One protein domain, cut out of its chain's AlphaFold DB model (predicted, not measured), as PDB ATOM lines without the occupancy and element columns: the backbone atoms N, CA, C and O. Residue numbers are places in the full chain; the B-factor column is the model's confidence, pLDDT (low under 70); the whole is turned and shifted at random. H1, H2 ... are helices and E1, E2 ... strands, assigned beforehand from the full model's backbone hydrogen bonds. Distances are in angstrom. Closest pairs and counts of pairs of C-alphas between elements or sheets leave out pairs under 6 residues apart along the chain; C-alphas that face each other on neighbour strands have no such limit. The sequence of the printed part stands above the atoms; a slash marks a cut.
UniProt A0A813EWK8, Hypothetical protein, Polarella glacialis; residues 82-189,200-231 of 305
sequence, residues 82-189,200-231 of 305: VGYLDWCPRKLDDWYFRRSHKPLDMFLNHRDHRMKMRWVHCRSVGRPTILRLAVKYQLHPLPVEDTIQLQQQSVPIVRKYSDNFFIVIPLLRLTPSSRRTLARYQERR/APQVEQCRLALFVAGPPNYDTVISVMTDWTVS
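AT A GLANCE: This is residues 82 to 189 and 200 to 231 of the 305 residues of the protein "Hypothetical protein" of Polarella glacialis (UniProt A0A813EWK8). One twisted sheet of seven strands is a wall with two helices, H2 and H3, packed side by side over one face and the other face bare. The long hairpin-like pair E5 and E6 runs out past the rest of the sheet, and H4 lies at that far end, where residues 183 to 189 stick out; the short H1 sits near the other end, beside H2. The printed part has 140 residues, with four named helices and seven named strands in the order E1 E2 H1 E3 H2 H3 E4 E5 H4 E6 E7. The mixed sheet has the order E2 E1 E3 E7 E6 E5 E4, and the class is mixed, helices and strands. The whole is only just loose, close to compact, with a radius of gyration of the C-alphas of 17.5 A, and elongated, spanning 53 by 34 by 31 A.

IN THESE COORDINATES: The longest strands are E5, residues 164 to 174, 32.4 A, and E6, residues 203 to 213, 31.7 A. E1, residues 82 to 88, 20.9 A, begins at C-alpha 82 (31.594, -4.958, -3.377). E2 is residues 91 to 96, E3 residues 117 to 123, E4 residues 157 to 161, and E7 residues 220 to 225, ending at C-alpha 225 (32.865, -0.390, 5.820). H1 is residues 105 to 108, H2 residues 127 to 137, 15.3 A, H3 residues 141 to 148, 10.6 A, and H4 residues 176 to 188, 18.6 A, ending at C-alpha 188 (15.713, 29.953, 7.488).

HOW THE PARTS SIT: E3 and E7 are parallel, with N 221 and O 118 at 2.8 A; the other neighbours are antiparallel. E6 and E5 have N 210 and O 167 at 2.7 A, and E7 and E6 have N 211 and O 222 at 2.8 A. E1 and E2 form a hairpin, with N 86 and O 93 at 2.8 A. E2, H1 and E3 make a split strand-helix-strand unit, two strands running the same way with E1 between them, and its crossover is right-handed. H3 lies over E6 and E5 at a height over the sheet of 9.1 A. H2, on the same face, has a height of 9.9 A and runs along the strands, at 8 degrees to E7 on the local plane. H2 and H3 touch as a helical hairpin, closest at the C-alphas of Arg 127 and Ile 148, 5.9 A, running opposite ways at a steep tilt of 36 degrees, only just steep. H1 only just touches H2, with 3 pairs of C-alphas within 8 A, closest at Phe 107 and Lys 136, 6.6 A. H1 and H4 only graze the sheet. Every O i to N i+4 pair is within hydrogen-bond range in H2, H3 and H4; H1 is too short for one.

THE WHOLE: The C-alphas of Leu 108 and Arg 189, the two farthest apart, are 53.9 A apart. Residues 190 to 199 are not printed, and C-alphas 189 and 200 are 17.5 A apart across the cut. Of the links printed whole, none is long. Residues 204 to 205 of E6 pair antiparallel with residues 229 to 230. Mean pLDDT of the printed part is 90.7; residues 96 to 103 are under 70.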
ATOM      1  N   VAL A  82      30.194  -4.953  -2.963       90.06
ATOM      2  CA  VAL A  82      31.594  -4.958  -3.377       90.06
ATOM      3  C   VAL A  82      31.679  -4.147  -4.666       90.06
ATOM      4  O   VAL A  82      30.714  -4.072  -5.416       90.06
ATOM      5  N   GLY A  83      32.797  -3.492  -4.930       90.56
ATOM      6  CA  GLY A  83      33.039  -2.758  -6.167       90.56
ATOM      7  C   GLY A  83      34.490  -2.339  -6.248       90.56
ATOM      8  O   GLY A  83      35.202  -2.389  -5.243       90.56
ATOM      9  N   TYR A  84      34.947  -1.943  -7.428       92.69
ATOM     10  CA  TYR A  84      36.273  -1.362  -7.556       92.69
ATOM     11  C   TYR A  84      36.323  -0.238  -8.583       92.69
ATOM     12  O   TYR A  84      35.487  -0.141  -9.475       92.69
ATOM     13  N   LEU A  85      37.333   0.603  -8.421       94.06
ATOM     14  CA  LEU A  85      37.696   1.690  -9.309       94.06
ATOM     15  C   LEU A  85      39.150   1.488  -9.712       94.06
ATOM     16  O   LEU A  85      40.028   1.472  -8.850       94.06
ATOM     17  N   ASP A  86      39.407   1.350 -11.000       94.56
ATOM     18  CA  ASP A  86      40.752   1.351 -11.552       94.56
ATOM     19  C   ASP A  86      41.044   2.698 -12.194       94.56
ATOM     20  O   ASP A  86      40.194   3.282 -12.865       94.56
ATOM     21  N   TRP A  87      42.262   3.202 -12.020       95.25
ATOM     22  CA  TRP A  87      42.647   4.433 -12.697       95.25
ATOM     23  C   TRP A  87      44.119   4.504 -13.070       95.25
ATOM     24  O   TRP A  87      45.005   3.846 -12.512       95.25
ATOM     25  N   CYS A  88      44.376   5.353 -14.054       95.50
ATOM     26  CA  CYS A  88      45.675   5.890 -14.414       95.50
ATOM     27  C   CYS A  88      45.491   7.362 -14.837       95.50
ATOM     28  O   CYS A  88      44.356   7.813 -14.986       95.50
ATOM     29  N   PRO A  89      46.564   8.134 -15.088       95.94
ATOM     30  CA  PRO A  89      46.435   9.551 -15.457       95.94
ATOM     31  C   PRO A  89      45.587   9.842 -16.708       95.94
ATOM     32  O   PRO A  89      45.227  10.987 -16.942       95.94
ATOM     33  N   ARG A  90      45.306   8.830 -17.542       96.12
ATOM     34  CA  ARG A  90      44.575   8.978 -18.812       96.12
ATOM     35  C   ARG A  90      43.188   8.344 -18.813       96.12
ATOM     36  O   ARG A  90      42.434   8.575 -19.752       96.12
ATOM     37  N   LYS A  91      42.882   7.481 -17.843       93.69
ATOM     38  CA  LYS A  91      41.660   6.678 -17.851       93.69
ATOM     39  C   LYS A  91      41.209   6.380 -16.428       93.69
ATOM     40  O   LYS A  91      42.018   5.996 -15.585       93.69
ATOM     41  N   LEU A  92      39.908   6.506 -16.222       93.38
ATOM     42  CA  LEU A  92      39.172   6.000 -15.074       93.38
ATOM     43  C   LEU A  92      38.283   4.856 -15.574       93.38
ATOM     44  O   LEU A  92      37.675   4.985 -16.636       93.38
ATOM     45  N   ASP A  93      38.266   3.737 -14.866       87.69
ATOM     46  CA  ASP A  93      37.423   2.583 -15.175       87.69
ATOM     47  C   ASP A  93      36.749   2.144 -13.882       87.69
ATOM     48  O   ASP A  93      37.405   1.715 -12.930       87.69
ATOM     49  N   ASP A  94      35.443   2.340 -13.812       83.06
ATOM     50  CA  ASP A  94      34.653   2.053 -12.637       83.06
ATOM     51  C   ASP A  94      33.836   0.778 -12.837       83.06
ATOM     52  O   ASP A  94      33.140   0.567 -13.829       83.06
ATOM     53  N   TRP A  95      33.924  -0.112 -11.855       76.81
ATOM     54  CA  TRP A  95      33.176  -1.356 -11.850       76.81
ATOM     55  C   TRP A  95      32.419  -1.486 -10.533       76.81
ATOM     56  O   TRP A  95      32.861  -2.107  -9.561       76.81
ATOM     57  N   TYR A  96      31.245  -0.861 -10.497       67.69
ATOM     58  CA  TYR A  96      30.300  -1.000  -9.396       67.69
ATOM     59  C   TYR A  96      29.426  -2.239  -9.625       67.69
ATOM     60  O   TYR A  96      28.851  -2.421 -10.702       67.69
ATOM     61  N   PHE A  97      29.289  -3.100  -8.613       57.84
ATOM     62  CA  PHE A  97      28.388  -4.246  -8.692       57.84
ATOM     63  C   PHE A  97      26.933  -3.750  -8.769       57.84
ATOM     64  O   PHE A  97      26.280  -3.513  -7.758       57.84
ATOM     65  N   ARG A  98      26.403  -3.619  -9.989       48.94
ATOM     66  CA  ARG A  98      24.961  -3.732 -10.284       48.94
ATOM     67  C   ARG A  98      24.612  -5.056 -10.982       48.94
ATOM     68  O   ARG A  98      23.457  -5.284 -11.323       48.94
ATOM     69  N   ARG A  99      25.583  -5.957 -11.192       46.47
ATOM     70  CA  ARG A  99      25.356  -7.300 -11.755       46.47
ATOM     71  C   ARG A  99      25.421  -8.353 -10.647       46.47
ATOM     72  O   ARG A  99      26.503  -8.760 -10.244       46.47
ATOM     73  N   SER A 100      24.255  -8.816 -10.199       52.22
ATOM     74  CA  SER A 100      24.097  -9.880  -9.193       52.22
ATOM     75  C   SER A 100      24.643 -11.248  -9.623       52.22
ATOM     76  O   SER A 100      24.825 -12.117  -8.782       52.22
ATOM     77  N   HIS A 101      24.904 -11.466 -10.915       57.53
ATOM     78  CA  HIS A 101      25.083 -12.816 -11.457       57.53
ATOM     79  C   HIS A 101      26.530 -13.335 -11.486       57.53
ATOM     80  O   HIS A 101      26.712 -14.529 -11.705       57.53
ATOM     81  N   LYS A 102      27.563 -12.493 -11.288       63.59
ATOM     82  CA  LYS A 102      28.982 -12.933 -11.284       63.59
ATOM     83  C   LYS A 102      29.872 -12.157 -10.302       63.59
ATOM     84  O   LYS A 102      30.837 -11.510 -10.710       63.59
ATOM     85  N   PRO A 103      29.592 -12.215  -8.990       65.31
ATOM     86  CA  PRO A 103      30.387 -11.495  -7.998       65.31
ATOM     87  C   PRO A 103      31.846 -11.977  -7.888       65.31
ATOM     88  O   PRO A 103      32.701 -11.293  -7.324       65.31
ATOM     89  N   LEU A 104      32.140 -13.161  -8.434       71.06
ATOM     90  CA  LEU A 104      33.414 -13.860  -8.284       71.06
ATOM     91  C   LEU A 104      34.464 -13.458  -9.331       71.06
ATOM     92  O   LEU A 104      35.661 -13.576  -9.066       71.06
ATOM     93  N   ASP A 105      34.042 -12.920 -10.479       76.62
ATOM     94  CA  ASP A 105      34.935 -12.570 -11.592       76.62
ATOM     95  C   ASP A 105      35.985 -11.537 -11.168       76.62
ATOM     96  O   ASP A 105      37.156 -11.640 -11.531       76.62
ATOM     97  N   MET A 106      35.601 -10.576 -10.318       82.69
ATOM     98  CA  MET A 106      36.538  -9.602  -9.754       82.69
ATOM     99  C   MET A 106      37.699 -10.292  -9.037       82.69
ATOM    100  O   MET A 106      38.816  -9.779  -9.067       82.69
ATOM    101  N   PHE A 107      37.466 -11.425  -8.372       83.69
ATOM    102  CA  PHE A 107      38.492 -12.113  -7.601       83.69
ATOM    103  C   PHE A 107      39.458 -12.887  -8.493       83.69
ATOM    104  O   PHE A 107      40.668 -12.820  -8.272       83.69
ATOM    105  N   LEU A 108      38.938 -13.526  -9.533       83.31
ATOM    106  CA  LEU A 108      39.717 -14.383 -10.424       83.31
ATOM    107  C   LEU A 108      40.438 -13.600 -11.530       83.31
ATOM    108  O   LEU A 108      41.502 -14.018 -11.971       83.31
ATOM    109  N   ASN A 109      39.923 -12.433 -11.924       84.06
ATOM    110  CA  ASN A 109      40.537 -11.622 -12.971       84.06
ATOM    111  C   ASN A 109      41.686 -10.744 -12.450       84.06
ATOM    112  O   ASN A 109      41.654 -10.192 -11.337       84.06
ATOM    113  N   HIS A 110      42.696 -10.566 -13.300       85.75
ATOM    114  CA  HIS A 110      43.778  -9.614 -13.075       85.75
ATOM    115  C   HIS A 110      43.354  -8.190 -13.447       85.75
ATOM    116  O   HIS A 110      42.478  -7.976 -14.283       85.75
ATOM    117  N   ARG A 111      43.982  -7.203 -12.799       89.94
ATOM    118  CA  ARG A 111      43.874  -5.798 -13.204       89.94
ATOM    119  C   ARG A 111      44.521  -5.626 -14.578       89.94
ATOM    120  O   ARG A 111      45.563  -6.228 -14.831       89.94
ATOM    121  N   ASP A 112      43.938  -4.790 -15.437       90.00
ATOM    122  CA  ASP A 112      44.611  -4.367 -16.668       90.00
ATOM    123  C   ASP A 112      45.949  -3.706 -16.292       90.00
ATOM    124  O   ASP A 112      45.993  -2.775 -15.489       90.00
ATOM    125  N   HIS A 113      47.050  -4.187 -16.866       91.81
ATOM    126  CA  HIS A 113      48.406  -3.702 -16.593       91.81
ATOM    127  C   HIS A 113      48.596  -2.203 -16.904       91.81
ATOM    128  O   HIS A 113      49.540  -1.578 -16.410       91.81
ATOM    129  N   ARG A 114      47.706  -1.607 -17.711       93.62
ATOM    130  CA  ARG A 114      47.693  -0.165 -18.010       93.62
ATOM    131  C   ARG A 114      47.159   0.677 -16.850       93.62
ATOM    132  O   ARG A 114      47.501   1.858 -16.754       93.62
ATOM    133  N   MET A 115      46.344   0.089 -15.975       94.50
ATOM    134  CA  MET A 115      45.809   0.753 -14.788       94.50
ATOM    135  C   MET A 115      46.862   0.761 -13.686       94.50
ATOM    136  O   MET A 115      47.447  -0.274 -13.354       94.50
ATOM    137  N   LYS A 116      47.122   1.946 -13.135       94.56
ATOM    138  CA  LYS A 116      48.195   2.160 -12.158       94.56
ATOM    139  C   LYS A 116      47.730   1.983 -10.730       94.56
ATOM    140  O   LYS A 116      48.553   1.650  -9.893       94.56
ATOM    141  N   MET A 117      46.446   2.185 -10.478       95.69
ATOM    142  CA  MET A 117      45.859   2.093  -9.154       95.69
ATOM    143  C   MET A 117      44.538   1.337  -9.219       95.69
ATOM    144  O   MET A 117      43.833   1.405 -10.228       95.69
ATOM    145  N   ARG A 118      44.211   0.638  -8.132       95.75
ATOM    146  CA  ARG A 118      42.906   0.020  -7.891       95.75
ATOM    147  C   ARG A 118      42.407   0.386  -6.505       95.75
ATOM    148  O   ARG A 118      43.104   0.164  -5.523       95.75
ATOM    149  N   TRP A 119      41.176   0.858  -6.403       96.75
ATOM    150  CA  TRP A 119      40.475   1.012  -5.137       96.75
ATOM    151  C   TRP A 119      39.307   0.039  -5.098       96.75
ATOM    152  O   TRP A 119      38.347   0.194  -5.836       96.75
ATOM    153  N   VAL A 120      39.379  -0.959  -4.224       95.50
ATOM    154  CA  VAL A 120      38.267  -1.862  -3.916       95.50
ATOM    155  C   VAL A 120      37.447  -1.308  -2.749       95.50
ATOM    156  O   VAL A 120      37.985  -1.025  -1.677       95.50
ATOM    157  N   HIS A 121      36.140  -1.167  -2.929       95.81
ATOM    158  CA  HIS A 121      35.214  -0.774  -1.875       95.81
ATOM    159  C   HIS A 121      34.269  -1.912  -1.516       95.81
ATOM    160  O   HIS A 121      33.627  -2.510  -2.376       95.81
ATOM    161  N   CYS A 122      34.175  -2.181  -0.221       94.81
ATOM    162  CA  CYS A 122      33.316  -3.184   0.365       94.81
ATOM    163  C   CYS A 122      32.472  -2.543   1.460       94.81
ATOM    164  O   CYS A 122      32.992  -1.836   2.326       94.81
ATOM    165  N   ARG A 123      31.173  -2.826   1.456       94.12
ATOM    166  CA  ARG A 123      30.238  -2.356   2.475       94.12
ATOM    167  C   ARG A 123      29.337  -3.499   2.910       94.12
ATOM    168  O   ARG A 123      28.751  -4.169   2.064       94.12
ATOM    169  N   SER A 124      29.230  -3.691   4.223       90.81
ATOM    170  CA  SER A 124      28.370  -4.722   4.828       90.81
ATOM    171  C   SER A 124      28.683  -6.122   4.287       90.81
ATOM    172  O   SER A 124      27.802  -6.958   4.101       90.81
ATOM    173  N   VAL A 125      29.962  -6.351   3.982       91.75
ATOM    174  CA  VAL A 125      30.485  -7.655   3.585       91.75
ATOM    175  C   VAL A 125      30.803  -8.461   4.833       91.75
ATOM    176  O   VAL A 125      31.164  -7.912   5.873       91.75
ATOM    177  N   GLY A 126      30.682  -9.770   4.730       90.69
ATOM    178  CA  GLY A 126      31.036 -10.695   5.787       90.69
ATOM    179  C   GLY A 126      32.412 -11.329   5.582       90.69
ATOM    180  O   GLY A 126      33.233 -10.945   4.739       90.69
ATOM    181  N   ARG A 127      32.661 -12.333   6.422       92.50
ATOM    182  CA  ARG A 127      33.931 -13.052   6.521       92.50
ATOM    183  C   ARG A 127      34.387 -13.671   5.188       92.50
ATOM    184  O   ARG A 127      35.534 -13.419   4.819       92.50
ATOM    185  N   PRO A 128      33.570 -14.451   4.453       90.38
ATOM    186  CA  PRO A 128      33.911 -14.972   3.127       90.38
ATOM    187  C   PRO A 128      34.563 -13.949   2.190       90.38
ATOM    188  O   PRO A 128      35.635 -14.205   1.639       90.38
ATOM    189  N   THR A 129      33.950 -12.777   2.024       91.38
ATOM    190  CA  THR A 129      34.449 -11.743   1.105       91.38
ATOM    191  C   THR A 129      35.761 -11.140   1.593       91.38
ATOM    192  O   THR A 129      36.694 -10.977   0.801       91.38
ATOM    193  N   ILE A 130      35.874 -10.881   2.897       95.00
ATOM    194  CA  ILE A 130      37.113 -10.391   3.512       95.00
ATOM    195  C   ILE A 130      38.261 -11.393   3.297       95.00
ATOM    196  O   ILE A 130      39.360 -10.999   2.908       95.00
ATOM    197  N   LEU A 131      38.008 -12.697   3.455       94.00
ATOM    198  CA  LEU A 131      39.010 -13.742   3.205       94.00
ATOM    199  C   LEU A 131      39.417 -13.826   1.728       94.00
ATOM    200  O   LEU A 131      40.600 -13.998   1.429       94.00
ATOM    201  N   ARG A 132      38.475 -13.661   0.789       92.94
ATOM    202  CA  ARG A 132      38.793 -13.606  -0.650       92.94
ATOM    203  C   ARG A 132      39.723 -12.436  -0.969       92.94
ATOM    204  O   ARG A 132      40.686 -12.611  -1.715       92.94
ATOM    205  N   LEU A 133      39.476 -11.263  -0.380       94.56
ATOM    206  CA  LEU A 133      40.360 -10.099  -0.511       94.56
ATOM    207  C   LEU A 133      41.732 -10.367   0.105       94.56
ATOM    208  O   LEU A 133      42.744 -10.064  -0.527       94.56
ATOM    209  N   ALA A 134      41.766 -10.984   1.288       95.38
ATOM    210  CA  ALA A 134      43.003 -11.344   1.967       95.38
ATOM    211  C   ALA A 134      43.888 -12.248   1.106       95.38
ATOM    212  O   ALA A 134      45.075 -11.973   0.946       95.38
ATOM    213  N   VAL A 135      43.302 -13.275   0.484       93.81
ATOM    214  CA  VAL A 135      44.025 -14.174  -0.423       93.81
ATOM    215  C   VAL A 135      44.441 -13.451  -1.706       93.81
ATOM    216  O   VAL A 135      45.609 -13.525  -2.089       93.81
ATOM    217  N   LYS A 136      43.526 -12.726  -2.365       92.88
ATOM    218  CA  LYS A 136      43.809 -12.043  -3.640       92.88
ATOM    219  C   LYS A 136      44.949 -11.032  -3.509       92.88
ATOM    220  O   LYS A 136      45.869 -11.037  -4.326       92.88
ATOM    221  N   TYR A 137      44.886 -10.192  -2.483       93.50
ATOM    222  CA  TYR A 137      45.812  -9.079  -2.276       93.50
ATOM    223  C   TYR A 137      46.919  -9.385  -1.265       93.50
ATOM    224  O   TYR A 137      47.694  -8.494  -0.938       93.50
ATOM    225  N   GLN A 138      47.027 -10.639  -0.809       92.88
ATOM    226  CA  GLN A 138      48.057 -11.099   0.131       92.88
ATOM    227  C   GLN A 138      48.111 -10.233   1.400       92.88
ATOM    228  O   GLN A 138      49.173  -9.796   1.845       92.88
ATOM    229  N   LEU A 139      46.936  -9.949   1.964       94.88
ATOM    230  CA  LEU A 139      46.823  -9.132   3.168       94.88
ATOM    231  C   LEU A 139      47.358  -9.901   4.376       94.88
ATOM    232  O   LEU A 139      47.197 -11.118   4.485       94.88
ATOM    233  N   HIS A 140      47.967  -9.174   5.312       94.62
ATOM    234  CA  HIS A 140      48.457  -9.770   6.547       94.62
ATOM    235  C   HIS A 140      47.277 -10.331   7.373       94.62
ATOM    236  O   HIS A 140      46.251  -9.659   7.488       94.62
ATOM    237  N   PRO A 141      47.390 -11.524   7.982       95.56
ATOM    238  CA  PRO A 141      46.263 -12.168   8.663       95.56
ATOM    239  C   PRO A 141      45.750 -11.402   9.892       95.56
ATOM    240  O   PRO A 141      44.548 -11.371  10.123       95.56
ATOM    241  N   LEU A 142      46.628 -10.740  10.657       95.88
ATOM    242  CA  LEU A 142      46.217  -9.956  11.836       95.88
ATOM    243  C   LEU A 142      45.204  -8.833  11.516       95.88
ATOM    244  O   LEU A 142      44.117  -8.856  12.083       95.88
ATOM    245  N   PRO A 143      45.476  -7.890  10.590       96.69
ATOM    246  CA  PRO A 143      44.496  -6.858  10.249       96.69
ATOM    247  C   PRO A 143      43.249  -7.406   9.535       96.69
ATOM    248  O   PRO A 143      42.191  -6.778   9.557       96.69
ATOM    249  N   VAL A 144      43.344  -8.582   8.906       97.19
ATOM    250  CA  VAL A 144      42.182  -9.285   8.344       97.19
ATOM    251  C   VAL A 144      41.235  -9.734   9.459       97.19
ATOM    252  O   VAL A 144      40.031  -9.511   9.342       97.19
ATOM    253  N   GLU A 145      41.762 -10.290  10.551       96.81
ATOM    254  CA  GLU A 145      40.964 -10.648  11.731       96.81
ATOM    255  C   GLU A 145      40.338  -9.408  12.386       96.81
ATOM    256  O   GLU A 145      39.130  -9.385  12.627       96.81
ATOM    257  N   ASP A 146      41.117  -8.332  12.553       96.56
ATOM    258  CA  ASP A 146      40.610  -7.048  13.061       96.56
ATOM    259  C   ASP A 146      39.457  -6.509  12.189       96.56
ATOM    260  O   ASP A 146      38.498  -5.929  12.698       96.56
ATOM    261  N   THR A 147      39.516  -6.734  10.871       97.44
ATOM    262  CA  THR A 147      38.465  -6.326   9.921       97.44
ATOM    263  C   THR A 147      37.224  -7.214   9.995       97.44
ATOM    264  O   THR A 147      36.107  -6.722   9.839       97.44
ATOM    265  N   ILE A 148      37.373  -8.512  10.266       96.19
ATOM    266  CA  ILE A 148      36.227  -9.403  10.519       96.19
ATOM    267  C   ILE A 148      35.479  -8.947  11.781       96.19
ATOM    268  O   ILE A 148      34.250  -8.999  11.826       96.19
ATOM    269  N   GLN A 149      36.209  -8.438  12.775       95.94
ATOM    270  CA  GLN A 149      35.671  -7.926  14.036       95.94
ATOM    271  C   GLN A 149      35.510  -6.394  14.039       95.94
ATOM    272  O   GLN A 149      35.407  -5.777  15.100       95.94
ATOM    273  N   LEU A 150      35.453  -5.757  12.862       95.94
ATOM    274  CA  LEU A 150      35.548  -4.298  12.718       95.94
ATOM    275  C   LEU A 150      34.495  -3.529  13.526       95.94
ATOM    276  O   LEU A 150      34.770  -2.443  14.028       95.94
ATOM    277  N   GLN A 151      33.301  -4.099  13.701       93.06
ATOM    278  CA  GLN A 151      32.228  -3.480  14.483       93.06
ATOM    279  C   GLN A 151      32.584  -3.315  15.972       93.06
ATOM    280  O   GLN A 151      32.061  -2.416  16.629       93.06
ATOM    281  N   GLN A 152      33.467  -4.163  16.504       92.56
ATOM    282  CA  GLN A 152      33.918  -4.125  17.899       92.56
ATOM    283  C   GLN A 152      35.078  -3.137  18.104       92.56
ATOM    284  O   GLN A 152      35.380  -2.766  19.237       92.56
ATOM    285  N   GLN A 153      35.706  -2.667  17.021       91.81
ATOM    286  CA  GLN A 153      36.818  -1.723  17.085       91.81
ATOM    287  C   GLN A 153      36.299  -0.320  17.429       91.81
ATOM    288  O   GLN A 153      35.576   0.316  16.657       91.81
ATOM    289  N   SER A 154      36.659   0.183  18.609       82.50
ATOM    290  CA  SER A 154      36.233   1.500  19.100       82.50
ATOM    291  C   SER A 154      37.267   2.604  18.869       82.50
ATOM    292  O   SER A 154      36.893   3.774  18.817       82.50
ATOM    293  N   VAL A 155      38.539   2.242  18.692       90.69
ATOM    294  CA  VAL A 155      39.663   3.182  18.631       90.69
ATOM    295  C   VAL A 155      40.183   3.291  17.194       90.69
ATOM    296  O   VAL A 155      40.300   2.266  16.518       90.69
ATOM    297  N   PRO A 156      40.510   4.502  16.701       95.12
ATOM    298  CA  PRO A 156      41.247   4.651  15.453       95.12
ATOM    299  C   PRO A 156      42.607   3.951  15.534       95.12
ATOM    300  O   PRO A 156      43.345   4.124  16.504       95.12
ATOM    301  N   ILE A 157      42.960   3.178  14.514       96.12
ATOM    302  CA  ILE A 157      44.208   2.405  14.482       96.12
ATOM    303  C   ILE A 157      44.951   2.740  13.195       96.12
ATOM    304  O   ILE A 157      44.342   2.829  12.137       96.12
ATOM    305  N   VAL A 158      46.272   2.887  13.277       97.19
ATOM    306  CA  VAL A 158      47.172   2.899  12.118       97.19
ATOM    307  C   VAL A 158      48.310   1.939  12.429       97.19
ATOM    308  O   VAL A 158      48.999   2.100  13.436       97.19
ATOM    309  N   ARG A 159      48.502   0.920  11.594       96.75
ATOM    310  CA  ARG A 159      49.559  -0.084  11.759       96.75
ATOM    311  C   ARG A 159      50.202  -0.414  10.419       96.75
ATOM    312  O   ARG A 159      49.527  -0.489   9.395       96.75
ATOM    313  N   LYS A 160      51.511  -0.650  10.445       95.19
ATOM    314  CA  LYS A 160      52.272  -1.190   9.316       95.19
ATOM    315  C   LYS A 160      52.540  -2.672   9.577       95.19
ATOM    316  O   LYS A 160      53.045  -3.021  10.640       95.19
ATOM    317  N   TYR A 161      52.203  -3.523   8.615       93.19
ATOM    318  CA  TYR A 161      52.427  -4.967   8.665       93.19
ATOM    319  C   TYR A 161      53.299  -5.377   7.487       93.19
ATOM    320  O   TYR A 161      52.806  -5.486   6.362       93.19
ATOM    321  N   SER A 162      54.587  -5.590   7.756       88.50
ATOM    322  CA  SER A 162      55.612  -5.789   6.728       88.50
ATOM    323  C   SER A 162      55.561  -4.646   5.709       88.50
ATOM    324  O   SER A 162      55.925  -3.517   6.038       88.50
ATOM    325  N   ASP A 163      55.005  -4.907   4.529       88.00
ATOM    326  CA  ASP A 163      54.933  -3.968   3.417       88.00
ATOM    327  C   ASP A 163      53.515  -3.456   3.139       88.00
ATOM    328  O   ASP A 163      53.294  -2.815   2.121       88.00
ATOM    329  N   ASN A 164      52.552  -3.711   4.028       92.25
ATOM    330  CA  ASN A 164      51.177  -3.225   3.911       92.25
ATOM    331  C   ASN A 164      50.840  -2.250   5.047       92.25
ATOM    332  O   ASN A 164      51.350  -2.380   6.164       92.25
ATOM    333  N   PHE A 165      49.925  -1.313   4.794       96.06
ATOM    334  CA  PHE A 165      49.338  -0.471   5.842       96.06
ATOM    335  C   PHE A 165      47.906  -0.895   6.137       96.06
ATOM    336  O   PHE A 165      47.156  -1.257   5.230       96.06
ATOM    337  N   PHE A 166      47.537  -0.814   7.408       97.56
ATOM    338  CA  PHE A 166      46.191  -1.050   7.897       97.56
ATOM    339  C   PHE A 166      45.739   0.128   8.752       97.56
ATOM    340  O   PHE A 166      46.446   0.537   9.677       97.56
ATOM    341  N   ILE A 167      44.571   0.673   8.432       98.06
ATOM    342  CA  ILE A 167      44.008   1.839   9.104       98.06
ATOM    343  C   ILE A 167      42.559   1.537   9.477       98.06
ATOM    344  O   ILE A 167      41.810   1.034   8.649       98.06
ATOM    345  N   VAL A 168      42.144   1.884  10.691       97.88
ATOM    346  CA  VAL A 168      40.743   1.859  11.128       97.88
ATOM    347  C   VAL A 168      40.338   3.270  11.517       97.88
ATOM    348  O   VAL A 168      41.007   3.902  12.334       97.88
ATOM    349  N   ILE A 169      39.244   3.762  10.940       97.25
ATOM    350  CA  ILE A 169      38.727   5.114  11.169       97.25
ATOM    351  C   ILE A 169      37.239   5.028  11.541       97.25
ATOM    352  O   ILE A 169      36.459   4.408  10.809       97.25
ATOM    353  N   PRO A 170      36.805   5.650  12.651       95.81
ATOM    354  CA  PRO A 170      35.392   5.867  12.909       95.81
ATOM    355  C   PRO A 170      34.864   6.961  11.979       95.81
ATOM    356  O   PRO A 170      35.402   8.067  11.938       95.81
ATOM    357  N   LEU A 171      33.794   6.668  11.246       95.88
ATOM    358  CA  LEU A 171      33.092   7.668  10.450       95.88
ATOM    359  C   LEU A 171      31.826   8.093  11.184       95.88
ATOM    360  O   LEU A 171      31.113   7.258  11.742       95.88
ATOM    361  N   LEU A 172      31.545   9.392  11.155       95.62
ATOM    362  CA  LEU A 172      30.349   9.995  11.730       95.62
ATOM    363  C   LEU A 172      29.586  10.728  10.633       95.62
ATOM    364  O   LEU A 172      30.185  11.388   9.782       95.62
ATOM    365  N   ARG A 173      28.259  10.644  10.667       95.81
ATOM    366  CA  ARG A 173      27.383  11.469   9.831       95.81
ATOM    367  C   ARG A 173      26.129  11.852  10.598       95.81
ATOM    368  O   ARG A 173      25.738  11.168  11.536       95.81
ATOM    369  N   LEU A 174      25.464  12.921  10.178       96.19
ATOM    370  CA  LEU A 174      24.123  13.221  10.673       96.19
ATOM    371  C   LEU A 174      23.144  12.134  10.223       96.19
ATOM    372  O   LEU A 174      23.217  11.676   9.077       96.19
ATOM    373  N   THR A 175      22.193  11.783  11.091       95.69
ATOM    374  CA  THR A 175      21.040  10.975  10.668       95.69
ATOM    375  C   THR A 175      20.300  11.680   9.521       95.69
ATOM    376  O   THR A 175      20.329  12.917   9.423       95.69
ATOM    377  N   PRO A 176      19.569  10.948   8.662       95.06
ATOM    378  CA  PRO A 176      18.744  11.561   7.622       95.06
ATOM    379  C   PRO A 176      17.747  12.596   8.162       95.06
ATOM    380  O   PRO A 176      17.433  13.570   7.478       95.06
ATOM    381  N   SER A 177      17.240  12.407   9.383       93.44
ATOM    382  CA  SER A 177      16.337  13.354  10.048       93.44
ATOM    383  C   SER A 177      17.071  14.625  10.478       93.44
ATOM    384  O   SER A 177      16.666  15.714  10.078       93.44
ATOM    385  N   SER A 178      18.200  14.510  11.184       93.75
ATOM    386  CA  SER A 178      18.983  15.681  11.611       93.75
ATOM    387  C   SER A 178      19.590  16.452  10.439       93.75
ATOM    388  O   SER A 178      19.649  17.678  10.486       93.75
ATOM    389  N   ARG A 179      19.969  15.771   9.350       95.19
ATOM    390  CA  ARG A 179      20.419  16.425   8.111       95.19
ATOM    391  C   ARG A 179      19.313  17.275   7.474       95.19
ATOM    392  O   ARG A 179      19.588  18.389   7.045       95.19
ATOM    393  N   ARG A 180      18.069  16.777   7.441       93.19
ATOM    394  CA  ARG A 180      16.900  17.532   6.946       93.19
ATOM    395  C   ARG A 180      16.586  18.739   7.829       93.19
ATOM    396  O   ARG A 180      16.310  19.813   7.305       93.19
ATOM    397  N   THR A 181      16.671  18.580   9.149       91.06
ATOM    398  CA  THR A 181      16.517  19.691  10.099       91.06
ATOM    399  C   THR A 181      17.578  20.768   9.876       91.06
ATOM    400  O   THR A 181      17.234  21.942   9.775       91.06
ATOM    401  N   LEU A 182      18.849  20.376   9.716       90.50
ATOM    402  CA  LEU A 182      19.943  21.308   9.432       90.50
ATOM    403  C   LEU A 182      19.736  22.062   8.110       90.50
ATOM    404  O   LEU A 182      19.968  23.265   8.070       90.50
ATOM    405  N   ALA A 183      19.281  21.385   7.053       91.44
ATOM    406  CA  ALA A 183      18.996  22.031   5.770       91.44
ATOM    407  C   ALA A 183      17.910  23.114   5.905       91.44
ATOM    408  O   ALA A 183      18.124  24.253   5.500       91.44
ATOM    409  N   ARG A 184      16.794  22.802   6.583       89.00
ATOM    410  CA  ARG A 184      15.728  23.783   6.868       89.00
ATOM    411  C   ARG A 184      16.225  24.958   7.706       89.00
ATOM    412  O   ARG A 184      15.821  26.091   7.478       89.00
ATOM    413  N   TYR A 185      17.093  24.691   8.681       86.31
ATOM    414  CA  TYR A 185      17.716  25.745   9.476       86.31
ATOM    415  C   TYR A 185      18.595  26.657   8.612       86.31
ATOM    416  O   TYR A 185      18.516  27.872   8.732       86.31
ATOM    417  N   GLN A 186      19.401  26.093   7.710       88.75
ATOM    418  CA  GLN A 186      20.246  26.873   6.800       88.75
ATOM    419  C   GLN A 186      19.425  27.757   5.854       88.75
ATOM    420  O   GLN A 186      19.823  28.890   5.606       88.75
ATOM    421  N   GLU A 187      18.277  27.271   5.375       90.12
ATOM    422  CA  GLU A 187      17.337  28.053   4.558       90.12
ATOM    423  C   GLU A 187      16.716  29.212   5.351       90.12
ATOM    424  O   GLU A 187      16.610  30.327   4.842       90.12
ATOM    425  N   ARG A 188      16.343  28.959   6.611       86.12
ATOM    426  CA  ARG A 188      15.713  29.953   7.488       86.12
ATOM    427  C   ARG A 188      16.685  30.911   8.148       86.12
ATOM    428  O   ARG A 188      16.246  31.957   8.571       86.12
ATOM    429  N   ARG A 189      17.983  30.618   8.213       81.75
ATOM    430  CA  ARG A 189      18.978  31.492   8.859       81.75
ATOM    431  C   ARG A 189      19.011  32.919   8.288       81.75
ATOM    432  O   ARG A 189      19.482  33.824   8.963       81.75
ATOM    433  N   ALA A 200      18.798  18.099  20.133       86.81
ATOM    434  CA  ALA A 200      20.189  17.834  19.800       86.81
ATOM    435  C   ALA A 200      20.284  17.014  18.494       86.81
ATOM    436  O   ALA A 200      19.499  16.079  18.290       86.81
ATOM    437  N   PRO A 201      21.234  17.329  17.594       90.00
ATOM    438  CA  PRO A 201      21.394  16.585  16.355       90.00
ATOM    439  C   PRO A 201      21.801  15.138  16.650       90.00
ATOM    440  O   PRO A 201      22.760  14.869  17.369       90.00
ATOM    441  N   GLN A 202      21.087  14.195  16.044       93.56
ATOM    442  CA  GLN A 202      21.403  12.779  16.110       93.56
ATOM    443  C   GLN A 202      22.447  12.432  15.050       93.56
ATOM    444  O   GLN A 202      22.336  12.825  13.881       93.56
ATOM    445  N   VAL A 203      23.439  11.641  15.453       95.44
ATOM    446  CA  VAL A 203      24.518  11.168  14.581       95.44
ATOM    447  C   VAL A 203      24.469   9.653  14.429       95.44
ATOM    448  O   VAL A 203      24.160   8.920  15.368       95.44
ATOM    449  N   GLU A 204      24.797   9.183  13.236       96.31
ATOM    450  CA  GLU A 204      25.095   7.788  12.946       96.31
ATOM    451  C   GLU A 204      26.608   7.608  12.883       96.31
ATOM    452  O   GLU A 204      27.341   8.506  12.459       96.31
ATOM    453  N   GLN A 205      27.066   6.425  13.264       95.75
ATOM    454  CA  GLN A 205      28.455   6.019  13.166       95.75
ATOM    455  C   GLN A 205      28.595   4.731  12.358       95.75
ATOM    456  O   GLN A 205      27.754   3.834  12.450       95.75
ATOM    457  N   CYS A 206      29.688   4.627  11.613       96.31
ATOM    458  CA  CYS A 206      30.182   3.361  11.082       96.31
ATOM    459  C   CYS A 206      31.700   3.264  11.287       96.31
ATOM    460  O   CYS A 206      32.348   4.185  11.809       96.31
ATOM    461  N   ARG A 207      32.269   2.116  10.930       97.00
ATOM    462  CA  ARG A 207      33.711   1.870  10.974       97.00
ATOM    463  C   ARG A 207      34.216   1.589   9.572       97.00
ATOM    464  O   ARG A 207      33.590   0.841   8.825       97.00
ATOM    465  N   LEU A 208      35.349   2.197   9.242       98.00
ATOM    466  CA  LEU A 208      36.046   2.024   7.980       98.00
ATOM    467  C   LEU A 208      37.422   1.425   8.253       98.00
ATOM    468  O   LEU A 208      38.254   2.068   8.891       98.00
ATOM    469  N   ALA A 209      37.663   0.224   7.746       98.31
ATOM    470  CA  ALA A 209      38.995  -0.341   7.620       98.31
ATOM    471  C   ALA A 209      39.559  -0.019   6.232       98.31
ATOM    472  O   ALA A 209      38.857  -0.154   5.228       98.31
ATOM    473  N   LEU A 210      40.823   0.384   6.168       98.31
ATOM    474  CA  LEU A 210      41.576   0.611   4.943       98.31
ATOM    475  C   LEU A 210      42.822  -0.268   4.945       98.31
ATOM    476  O   LEU A 210      43.607  -0.244   5.892       98.31
ATOM    477  N   PHE A 211      43.027  -0.990   3.853       97.94
ATOM    478  CA  PHE A 211      44.286  -1.642   3.535       97.94
ATOM    479  C   PHE A 211      44.948  -0.889   2.393       97.94
ATOM    480  O   PHE A 211      44.303  -0.613   1.380       97.94
ATOM    481  N   VAL A 212      46.238  -0.611   2.533       97.25
ATOM    482  CA  VAL A 212      47.085  -0.175   1.422       97.25
ATOM    483  C   VAL A 212      48.034  -1.325   1.117       97.25
ATOM    484  O   VAL A 212      48.867  -1.680   1.954       97.25
ATOM    485  N   ALA A 213      47.842  -1.934  -0.049       93.62
ATOM    486  CA  ALA A 213      48.490  -3.159  -0.494       93.62
ATOM    487  C   ALA A 213      49.152  -2.977  -1.869       93.62
ATOM    488  O   ALA A 213      49.041  -1.929  -2.502       93.62
ATOM    489  N   GLY A 214      49.837  -4.021  -2.336       84.81
ATOM    490  CA  GLY A 214      50.577  -4.010  -3.602       84.81
ATOM    491  C   GLY A 214      51.974  -3.386  -3.497       84.81
ATOM    492  O   GLY A 214      52.310  -2.525  -4.315       84.81
ATOM    493  N   PRO A 215      52.802  -3.764  -2.504       78.75
ATOM    494  CA  PRO A 215      54.183  -3.309  -2.460       78.75
ATOM    495  C   PRO A 215      54.965  -3.761  -3.708       78.75
ATOM    496  O   PRO A 215      54.655  -4.805  -4.289       78.75
ATOM    497  N   PRO A 216      55.978  -2.986  -4.134       80.12
ATOM    498  CA  PRO A 216      56.449  -1.737  -3.521       80.12
ATOM    499  C   PRO A 216      55.617  -0.498  -3.897       80.12
ATOM    500  O   PRO A 216      55.830   0.574  -3.341       80.12
ATOM    501  N   ASN A 217      54.682  -0.622  -4.840       86.69
ATOM    502  CA  ASN A 217      54.031   0.527  -5.473       86.69
ATOM    503  C   ASN A 217      52.786   1.031  -4.734       86.69
ATOM    504  O   ASN A 217      52.277   2.093  -5.081       86.69
ATOM    505  N   TYR A 218      52.290   0.279  -3.748       91.00
ATOM    506  CA  TYR A 218      51.062   0.592  -3.012       91.00
ATOM    507  C   TYR A 218      49.872   0.847  -3.945       91.00
ATOM    508  O   TYR A 218      49.060   1.746  -3.739       91.00
ATOM    509  N   ASP A 219      49.797   0.045  -5.006       94.69
ATOM    510  CA  ASP A 219      48.903   0.276  -6.135       94.69
ATOM    511  C   ASP A 219      47.448  -0.147  -5.883       94.69
ATOM    512  O   ASP A 219      46.600  -0.067  -6.777       94.69
ATOM    513  N   THR A 220      47.154  -0.645  -4.682       96.44
ATOM    514  CA  THR A 220      45.837  -1.151  -4.323       96.44
ATOM    515  C   THR A 220      45.400  -0.611  -2.967       96.44
ATOM    516  O   THR A 220      46.043  -0.856  -1.949       96.44
ATOM    517  N   VAL A 221      44.250   0.056  -2.939       97.62
ATOM    518  CA  VAL A 221      43.554   0.462  -1.714       97.62
ATOM    519  C   VAL A 221      42.302  -0.389  -1.558       97.62
ATOM    520  O   VAL A 221      41.535  -0.562  -2.502       97.62
ATOM    521  N   ILE A 222      42.068  -0.937  -0.371       97.75
ATOM    522  CA  ILE A 222      40.869  -1.727  -0.076       97.75
ATOM    523  C   ILE A 222      40.183  -1.088   1.111       97.75
ATOM    524  O   ILE A 222      40.784  -0.943   2.168       97.75
ATOM    525  N   SER A 223      38.920  -0.733   0.941       98.12
ATOM    526  CA  SER A 223      38.090  -0.159   1.991       98.12
ATOM    527  C   SER A 223      36.985  -1.127   2.374       98.12
ATOM    528  O   SER A 223      36.268  -1.606   1.500       98.12
ATOM    529  N   VAL A 224      36.845  -1.405   3.667       97.75
ATOM    530  CA  VAL A 224      35.786  -2.251   4.223       97.75
ATOM    531  C   VAL A 224      35.017  -1.430   5.244       97.75
ATOM    532  O   VAL A 224      35.592  -0.954   6.220       97.75
ATOM    533  N   MET A 225      33.726  -1.234   5.001       97.62
ATOM    534  CA  MET A 225      32.865  -0.390   5.820       97.62
ATOM    535  C   MET A 225      31.741  -1.203   6.467       97.62
ATOM    536  O   MET A 225      31.083  -2.005   5.795       97.62
ATOM    537  N   THR A 226      31.500  -0.971   7.759       96.69
ATOM    538  CA  THR A 226      30.351  -1.544   8.476       96.69
ATOM    539  C   THR A 226      29.058  -0.780   8.187       96.69
ATOM    540  O   THR A 226      29.058   0.279   7.552       96.69
ATOM    541  N   ASP A 227      27.932  -1.316   8.656       95.62
ATOM    542  CA  ASP A 227      26.661  -0.606   8.601       95.62
ATOM    543  C   ASP A 227      26.650   0.633   9.501       95.62
ATOM    544  O   ASP A 227      27.277   0.695  10.561       95.62
ATOM    545  N   TRP A 228      25.897   1.635   9.057       96.19
ATOM    546  CA  TRP A 228      25.631   2.823   9.850       96.19
ATOM    547  C   TRP A 228      24.683   2.471  10.991       96.19
ATOM    548  O   TRP A 228      23.612   1.909  10.778       96.19
ATOM    549  N   THR A 229      25.075   2.840  12.205       95.50
ATOM    550  CA  THR A 229      24.304   2.624  13.432       95.50
ATOM    551  C   THR A 229      24.115   3.948  14.154       95.50
ATOM    552  O   THR A 229      25.030   4.770  14.190       95.50
ATOM    553  N   VAL A 230      22.934   4.188  14.723       94.75
ATOM    554  CA  VAL A 230      22.682   5.413  15.497       94.75
ATOM    555  C   VAL A 230      23.593   5.426  16.725       94.75
ATOM    556  O   VAL A 230      23.688   4.437  17.456       94.75
ATOM    557  N   SER A 231      24.289   6.540  16.945       90.69
ATOM    558  CA  SER A 231      25.186   6.691  18.084       90.69
ATOM    559  C   SER A 231      24.393   6.912  19.370       90.69
ATOM    560  O   SER A 231      23.541   7.796  19.438       90.69
TER     561      SER A 231